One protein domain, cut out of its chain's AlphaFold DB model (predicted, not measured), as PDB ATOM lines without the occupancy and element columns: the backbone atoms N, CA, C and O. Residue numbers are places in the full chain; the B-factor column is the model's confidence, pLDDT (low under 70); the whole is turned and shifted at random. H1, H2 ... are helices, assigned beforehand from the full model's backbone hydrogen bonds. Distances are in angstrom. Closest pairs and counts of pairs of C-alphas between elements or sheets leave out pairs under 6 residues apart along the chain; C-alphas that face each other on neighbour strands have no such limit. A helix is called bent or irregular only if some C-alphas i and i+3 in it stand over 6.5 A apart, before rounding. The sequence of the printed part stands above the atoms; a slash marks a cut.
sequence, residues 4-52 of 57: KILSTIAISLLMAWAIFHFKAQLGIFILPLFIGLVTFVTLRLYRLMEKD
ATOM      1  N   LYS A   4      17.620 -16.742 -34.211       77.88
ATOM      2  CA  LYS A   4      18.819 -16.938 -33.380       77.88
ATOM      3  C   LYS A   4      20.120 -16.548 -34.084       77.88
ATOM      4  O   LYS A   4      21.001 -15.972 -33.452       77.88
ATOM      5  N   ILE A   5      20.264 -16.876 -35.366       79.94
ATOM      6  CA  ILE A   5      21.461 -16.543 -36.150       79.94
ATOM      7  C   ILE A   5      21.483 -15.039 -36.407       79.94
ATOM      8  O   ILE A   5      22.496 -14.392 -36.162       79.94
ATOM      9  N   LEU A   6      20.334 -14.472 -36.790       83.81
ATOM     10  CA  LEU A   6      20.197 -13.035 -37.006       83.81
ATOM     11  C   LEU A   6      20.568 -12.231 -35.750       83.81
ATOM     12  O   LEU A   6      21.352 -11.290 -35.846       83.81
ATOM     13  N   SER A   7      20.066 -12.619 -34.571       85.31
ATOM     14  CA  SER A   7      20.399 -11.913 -33.327       85.31
ATOM     15  C   SER A   7      21.870 -12.081 -32.945       85.31
ATOM     16  O   SER A   7      22.503 -11.118 -32.525       85.31
ATOM     17  N   THR A   8      22.448 -13.269 -33.155       85.00
ATOM     18  CA  THR A   8      23.870 -13.532 -32.885       85.00
ATOM     19  C   THR A   8      24.773 -12.657 -33.760       85.00
ATOM     20  O   THR A   8      25.745 -12.086 -33.263       85.00
ATOM     21  N   ILE A   9      24.438 -12.512 -35.045       85.00
ATOM     22  CA  ILE A   9      25.169 -11.654 -35.983       85.00
ATOM     23  C   ILE A   9      25.004 -10.181 -35.596       85.00
ATOM     24  O   ILE A   9      26.001  -9.468 -35.500       85.00
ATOM     25  N   ALA A  10      23.779  -9.735 -35.300       90.12
ATOM     26  CA  ALA A  10      23.510  -8.357 -34.892       90.12
ATOM     27  C   ALA A  10      24.264  -7.967 -33.607       90.12
ATOM     28  O   ALA A  10      24.883  -6.906 -33.554       90.12
ATOM     29  N   ILE A  11      24.280  -8.845 -32.597       90.62
ATOM     30  CA  ILE A  11      25.030  -8.637 -31.348       90.62
ATOM     31  C   ILE A  11      26.537  -8.584 -31.621       90.62
ATOM     32  O   ILE A  11      27.228  -7.718 -31.088       90.62
ATOM     33  N   SER A  12      27.049  -9.478 -32.470       88.50
ATOM     34  CA  SER A  12      28.472  -9.491 -32.834       88.50
ATOM     35  C   SER A  12      28.881  -8.200 -33.550       88.50
ATOM     36  O   SER A  12      29.935  -7.643 -33.246       88.50
ATOM     37  N   LEU A  13      28.026  -7.678 -34.438       89.94
ATOM     38  CA  LEU A  13      28.242  -6.393 -35.105       89.94
ATOM     39  C   LEU A  13      28.251  -5.222 -34.118       89.94
ATOM     40  O   LEU A  13      29.131  -4.370 -34.197       89.94
ATOM     41  N   LEU A  14      27.295  -5.185 -33.184       93.38
ATOM     42  CA  LEU A  14      27.227  -4.136 -32.162       93.38
ATOM     43  C   LEU A  14      28.466  -4.143 -31.262       93.38
ATOM     44  O   LEU A  14      29.014  -3.084 -30.966       93.38
ATOM     45  N   MET A  15      28.941  -5.328 -30.875       88.50
ATOM     46  CA  MET A  15      30.169  -5.483 -30.094       88.50
ATOM     47  C   MET A  15      31.405  -5.013 -30.873       88.50
ATOM     48  O   MET A  15      32.222  -4.270 -30.330       88.50
ATOM     49  N   ALA A  16      31.526  -5.380 -32.155       88.12
ATOM     50  CA  ALA A  16      32.604  -4.891 -33.014       88.12
ATOM     51  C   ALA A  16      32.569  -3.362 -33.142       88.12
ATOM     52  O   ALA A  16      33.590  -2.696 -32.957       88.12
ATOM     53  N   TRP A  17      31.389  -2.798 -33.409       90.75
ATOM     54  CA  TRP A  17      31.195  -1.355 -33.492       90.75
ATOM     55  C   TRP A  17      31.590  -0.656 -32.193       90.75
ATOM     56  O   TRP A  17      32.341   0.311 -32.251       90.75
ATOM     57  N   ALA A  18      31.168  -1.163 -31.032       88.38
ATOM     58  CA  ALA A  18      31.529  -0.588 -29.740       88.38
ATOM     59  C   ALA A  18      33.054  -0.567 -29.541       88.38
ATOM     60  O   ALA A  18      33.618   0.471 -29.197       88.38
ATOM     61  N   ILE A  19      33.742  -1.673 -29.843       87.25
ATOM     62  CA  ILE A  19      35.205  -1.754 -29.734       87.25
ATOM     63  C   ILE A  19      35.885  -0.707 -30.635       87.25
ATOM     64  O   ILE A  19      36.795  -0.006 -30.190       87.25
ATOM     65  N   PHE A  20      35.429  -0.543 -31.881       86.81
ATOM     66  CA  PHE A  20      36.004   0.444 -32.806       86.81
ATOM     67  C   PHE A  20      35.595   1.892 -32.512       86.81
ATOM     68  O   PHE A  20      36.385   2.804 -32.763       86.81
ATOM     69  N   HIS A  21      34.394   2.123 -31.989       87.75
ATOM     70  CA  HIS A  21      33.905   3.447 -31.615       87.75
ATOM     71  C   HIS A  21      34.695   3.994 -30.421       87.75
ATOM     72  O   HIS A  21      35.187   5.120 -30.463       87.75
ATOM     73  N   PHE A  22      34.929   3.155 -29.409       88.56
ATOM     74  CA  PHE A  22      35.691   3.511 -28.211       88.56
ATOM     75  C   PHE A  22      37.205   3.275 -28.346       88.56
ATOM     76  O   PHE A  22      37.931   3.360 -27.356       88.56
ATOM     77  N   LYS A  23      37.724   3.036 -29.562       78.94
ATOM     78  CA  LYS A  23      39.150   2.731 -29.803       78.94
ATOM     79  C   LYS A  23      40.121   3.745 -29.205       78.94
ATOM     80  O   LYS A  23      41.181   3.369 -28.717       78.94
ATOM     81  N   ALA A  24      39.744   5.022 -29.222       79.19
ATOM     82  CA  ALA A  24      40.564   6.103 -28.693       79.19
ATOM     83  C   ALA A  24      40.664   6.061 -27.157       79.19
ATOM     84  O   ALA A  24      41.700   6.425 -26.612       79.19
ATOM     85  N   GLN A  25      39.622   5.580 -26.466       85.31
ATOM     86  CA  GLN A  25      39.617   5.397 -25.009       85.31
ATOM     87  C   GLN A  25      40.217   4.054 -24.581       85.31
ATOM     88  O   GLN A  25      40.818   3.967 -23.515       85.31
ATOM     89  N   LEU A  26      40.073   3.011 -25.400       81.44
ATOM     90  CA  LEU A  26      40.583   1.671 -25.095       81.44
ATOM     91  C   LEU A  26      42.110   1.567 -25.213       81.44
ATOM     92  O   LEU A  26      42.714   0.718 -24.555       81.44
ATOM     93  N   GLY A  27      42.746   2.417 -26.025       85.69
ATOM     94  CA  GLY A  27      44.200   2.420 -26.187       85.69
ATOM     95  C   GLY A  27      44.723   1.028 -26.550       85.69
ATOM     96  O   GLY A  27      44.215   0.390 -27.467       85.69
ATOM     97  N   ILE A  28      45.708   0.517 -25.806       88.38
ATOM     98  CA  ILE A  28      46.308  -0.801 -26.072       88.38
ATOM     99  C   ILE A  28      45.375  -1.986 -25.769       88.38
ATOM    100  O   ILE A  28      45.544  -3.061 -26.345       88.38
ATOM    101  N   PHE A  29      44.348  -1.800 -24.931       88.38
ATOM    102  CA  PHE A  29      43.385  -2.856 -24.597       88.38
ATOM    103  C   PHE A  29      42.462  -3.221 -25.763       88.38
ATOM    104  O   PHE A  29      41.787  -4.250 -25.711       88.38
ATOM    105  N   ILE A  30      42.462  -2.435 -26.845       87.31
ATOM    106  CA  ILE A  30      41.704  -2.782 -28.046       87.31
ATOM    107  C   ILE A  30      42.184  -4.084 -28.685       87.31
ATOM    108  O   ILE A  30      41.364  -4.844 -29.183       87.31
ATOM    109  N   LEU A  31      43.488  -4.364 -28.643       88.44
ATOM    110  CA  LEU A  31      44.071  -5.569 -29.229       88.44
ATOM    111  C   LEU A  31      43.505  -6.850 -28.599       88.44
ATOM    112  O   LEU A  31      42.913  -7.641 -29.332       88.44
ATOM    113  N   PRO A  32      43.608  -7.068 -27.273       91.44
ATOM    114  CA  PRO A  32      43.058  -8.271 -26.658       91.44
ATOM    115  C   PRO A  32      41.529  -8.347 -26.768       91.44
ATOM    116  O   PRO A  32      41.000  -9.437 -26.977       91.44
ATOM    117  N   LEU A  33      40.814  -7.215 -26.698       89.44
ATOM    118  CA  LEU A  33      39.359  -7.186 -26.892       89.44
ATOM    119  C   LEU A  33      38.959  -7.592 -28.313       89.44
ATOM    120  O   LEU A  33      38.042  -8.393 -28.491       89.44
ATOM    121  N   PHE A  34      39.657  -7.071 -29.320       87.81
ATOM    122  CA  PHE A  34      39.410  -7.399 -30.718       87.81
ATOM    123  C   PHE A  34      39.736  -8.865 -31.010       87.81
ATOM    124  O   PHE A  34      38.923  -9.557 -31.615       87.81
ATOM    125  N   ILE A  35      40.874  -9.366 -30.518       91.88
ATOM    126  CA  ILE A  35      41.256 -10.779 -30.652       91.88
ATOM    127  C   ILE A  35      40.194 -11.676 -30.005       91.88
ATOM    128  O   ILE A  35      39.699 -12.593 -30.657       91.88
ATOM    129  N   GLY A  36      39.782 -11.380 -28.769       93.06
ATOM    130  CA  GLY A  36      38.749 -12.145 -28.070       93.06
ATOM    131  C   GLY A  36      37.409 -12.148 -28.809       93.06
ATOM    132  O   GLY A  36      36.779 -13.200 -28.939       93.06
ATOM    133  N   LEU A  37      37.000 -10.998 -29.356       90.12
ATOM    134  CA  LEU A  37      35.793 -10.889 -30.172       90.12
ATOM    135  C   LEU A  37      35.886 -11.762 -31.429       90.12
ATOM    136  O   LEU A  37      34.964 -12.529 -31.707       90.12
ATOM    137  N   VAL A  38      36.989 -11.669 -32.174       90.44
ATOM    138  CA  VAL A  38      37.197 -12.452 -33.398       90.44
ATOM    139  C   VAL A  38      37.186 -13.945 -33.080       90.44
ATOM    140  O   VAL A  38      36.460 -14.690 -33.732       90.44
ATOM    141  N   THR A  39      37.901 -14.394 -32.046       93.06
ATOM    142  CA  THR A  39      37.881 -15.801 -31.619       93.06
ATOM    143  C   THR A  39      36.470 -16.257 -31.247       93.06
ATOM    144  O   THR A  39      36.038 -17.327 -31.680       93.06
ATOM    145  N   PHE A  40      35.724 -15.446 -30.491       91.00
ATOM    146  CA  PHE A  40      34.342 -15.754 -30.130       91.00
ATOM    147  C   PHE A  40      33.451 -15.904 -31.367       91.00
ATOM    148  O   PHE A  40      32.725 -16.894 -31.478       91.00
ATOM    149  N   VAL A  41      33.527 -14.959 -32.307       89.19
ATOM    150  CA  VAL A  41      32.750 -14.991 -33.553       89.19
ATOM    151  C   VAL A  41      33.121 -16.218 -34.382       89.19
ATOM    152  O   VAL A  41      32.222 -16.941 -34.806       89.19
ATOM    153  N   THR A  42      34.410 -16.517 -34.542       90.25
ATOM    154  CA  THR A  42      34.890 -17.692 -35.283       90.25
ATOM    155  C   THR A  42      34.349 -18.991 -34.693       90.25
ATOM    156  O   THR A  42      33.784 -19.801 -35.423       90.25
ATOM    157  N   LEU A  43      34.431 -19.179 -33.370       90.88
ATOM    158  CA  LEU A  43      33.864 -20.361 -32.706       90.88
ATOM    159  C   LEU A  43      32.342 -20.429 -32.858       90.88
ATOM    160  O   LEU A  43      31.769 -21.509 -33.014       90.88
ATOM    161  N   ARG A  44      31.668 -19.278 -32.798       85.25
ATOM    162  CA  ARG A  44      30.213 -19.207 -32.941       85.25
ATOM    163  C   ARG A  44      29.773 -19.590 -34.349       85.25
ATOM    164  O   ARG A  44      28.818 -20.350 -34.478       85.25
ATOM    165  N   LEU A  45      30.470 -19.093 -35.368       84.69
ATOM    166  CA  LEU A  45      30.240 -19.442 -36.768       84.69
ATOM    167  C   LEU A  45      30.559 -20.914 -37.025       84.69
ATOM    168  O   LEU A  45      29.749 -21.595 -37.639       84.69
ATOM    169  N   TYR A  46      31.661 -21.431 -36.476       87.38
ATOM    170  CA  TYR A  46      32.013 -22.846 -36.589       87.38
ATOM    171  C   TYR A  46      30.907 -23.756 -36.045       87.38
ATOM    172  O   TYR A  46      30.427 -24.634 -36.752       87.38
ATOM    173  N   ARG A  47      30.393 -23.468 -34.841       83.44
ATOM    174  CA  ARG A  47      29.253 -24.206 -34.267       83.44
ATOM    175  C   ARG A  47      27.971 -24.094 -35.088       83.44
ATOM    176  O   ARG A  47      27.124 -24.978 -35.009       83.44
ATOM    177  N   LEU A  48      27.768 -22.982 -35.794       78.81
ATOM    178  CA  LEU A  48      26.629 -22.845 -36.702       78.81
ATOM    179  C   LEU A  48      26.819 -23.737 -37.932       78.81
ATOM    180  O   LEU A  48      25.893 -24.453 -38.286       78.81
ATOM    181  N   MET A  49      28.027 -23.771 -38.500       80.81
ATOM    182  CA  MET A  49      28.365 -24.653 -39.621       80.81
ATOM    183  C   MET A  49      28.289 -26.141 -39.245       80.81
ATOM    184  O   MET A  49      27.834 -26.937 -40.056       80.81
ATOM    185  N   GLU A  50      28.692 -26.523 -38.027       78.19
ATOM    186  CA  GLU A  50      28.526 -27.897 -37.519       78.19
ATOM    187  C   GLU A  50      27.055 -28.283 -37.362       78.19
ATOM    188  O   GLU A  50      26.683 -29.402 -37.679       78.19
ATOM    189  N   LYS A  51      26.203 -27.364 -36.900       65.44
ATOM    190  CA  LYS A  51      24.766 -27.628 -36.740       65.44
ATOM    191  C   LYS A  51      24.003 -27.742 -38.052       65.44
ATOM    192  O   LYS A  51      22.927 -28.331 -38.061       65.44
ATOM    193  N   ASP A  52      24.534 -27.148 -39.115       62.91
ATOM    194  CA  ASP A  52      23.983 -27.253 -40.463       62.91
ATOM    195  C   ASP A  52      24.543 -28.472 -41.224       62.91
ATOM    196  O   ASP A  52      24.050 -28.795 -42.306       62.91
TER     197      ASP A  52
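This is residues 4 to 52 of the 57 residues of an uncharacterized protein of Shewanella sp. YLB-07 (UniProt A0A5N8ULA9). The model is a long helical hairpin: two helices side by side, running opposite ways, joined at one end by a tight turn. The second helix, H2, kinks by 85 degrees near residue 30, and its first residues, before the kink, cross the closed end of the hairpin; toward the other end the two helices spread apart. The printed part has 49 residues, with two named helices, H1 then H2, and no named strand; the class is all helix. The whole is loose, with a radius of gyration of the C-alphas of 12.3 A, and spans 39 by 17 by 7 A, a rod.

H1 takes residues 4 to 21 and measures 25.4 A from first to last C-alpha, beginning at C-alpha 4 at (18.819, -16.938, -33.380). Phe 22 follows, with C-alpha at (35.691, 3.511, -28.211). H2 takes residues 23 to 51 and measures 34.3 A, ending at C-alpha 51 at (24.766, -27.628, -36.740). H2 is irregular: C-alphas 25 and 28 are 9.2 A apart.

H1 touches H2 with residues 12 to 19 alone, through 9 pairs of C-alphas within 8 A. Their closest C-alphas are those of Ile 19 and Ile 30, 6.8 A apart. The two form a hairpin at a shallow tilt of 16 degrees, opposite ways, although the line of the irregular H2 is a rough one. Their centres are 10.3 A apart. In H1 every O i to N i+4 pair is within hydrogen-bond range; in H2, 20 of 25 are.

The two C-alphas farthest apart are those of Gln 25 and Asp 52, at 39.4 A, while the first and last printed C-alphas, Lys 4 and Asp 52, are 13.5 A apart. The printed part has no cut, and the link from H1 to H2 is tight, with 1 residue. The mean pLDDT of the printed part is 86.0; residues 51 to 52 are under 70.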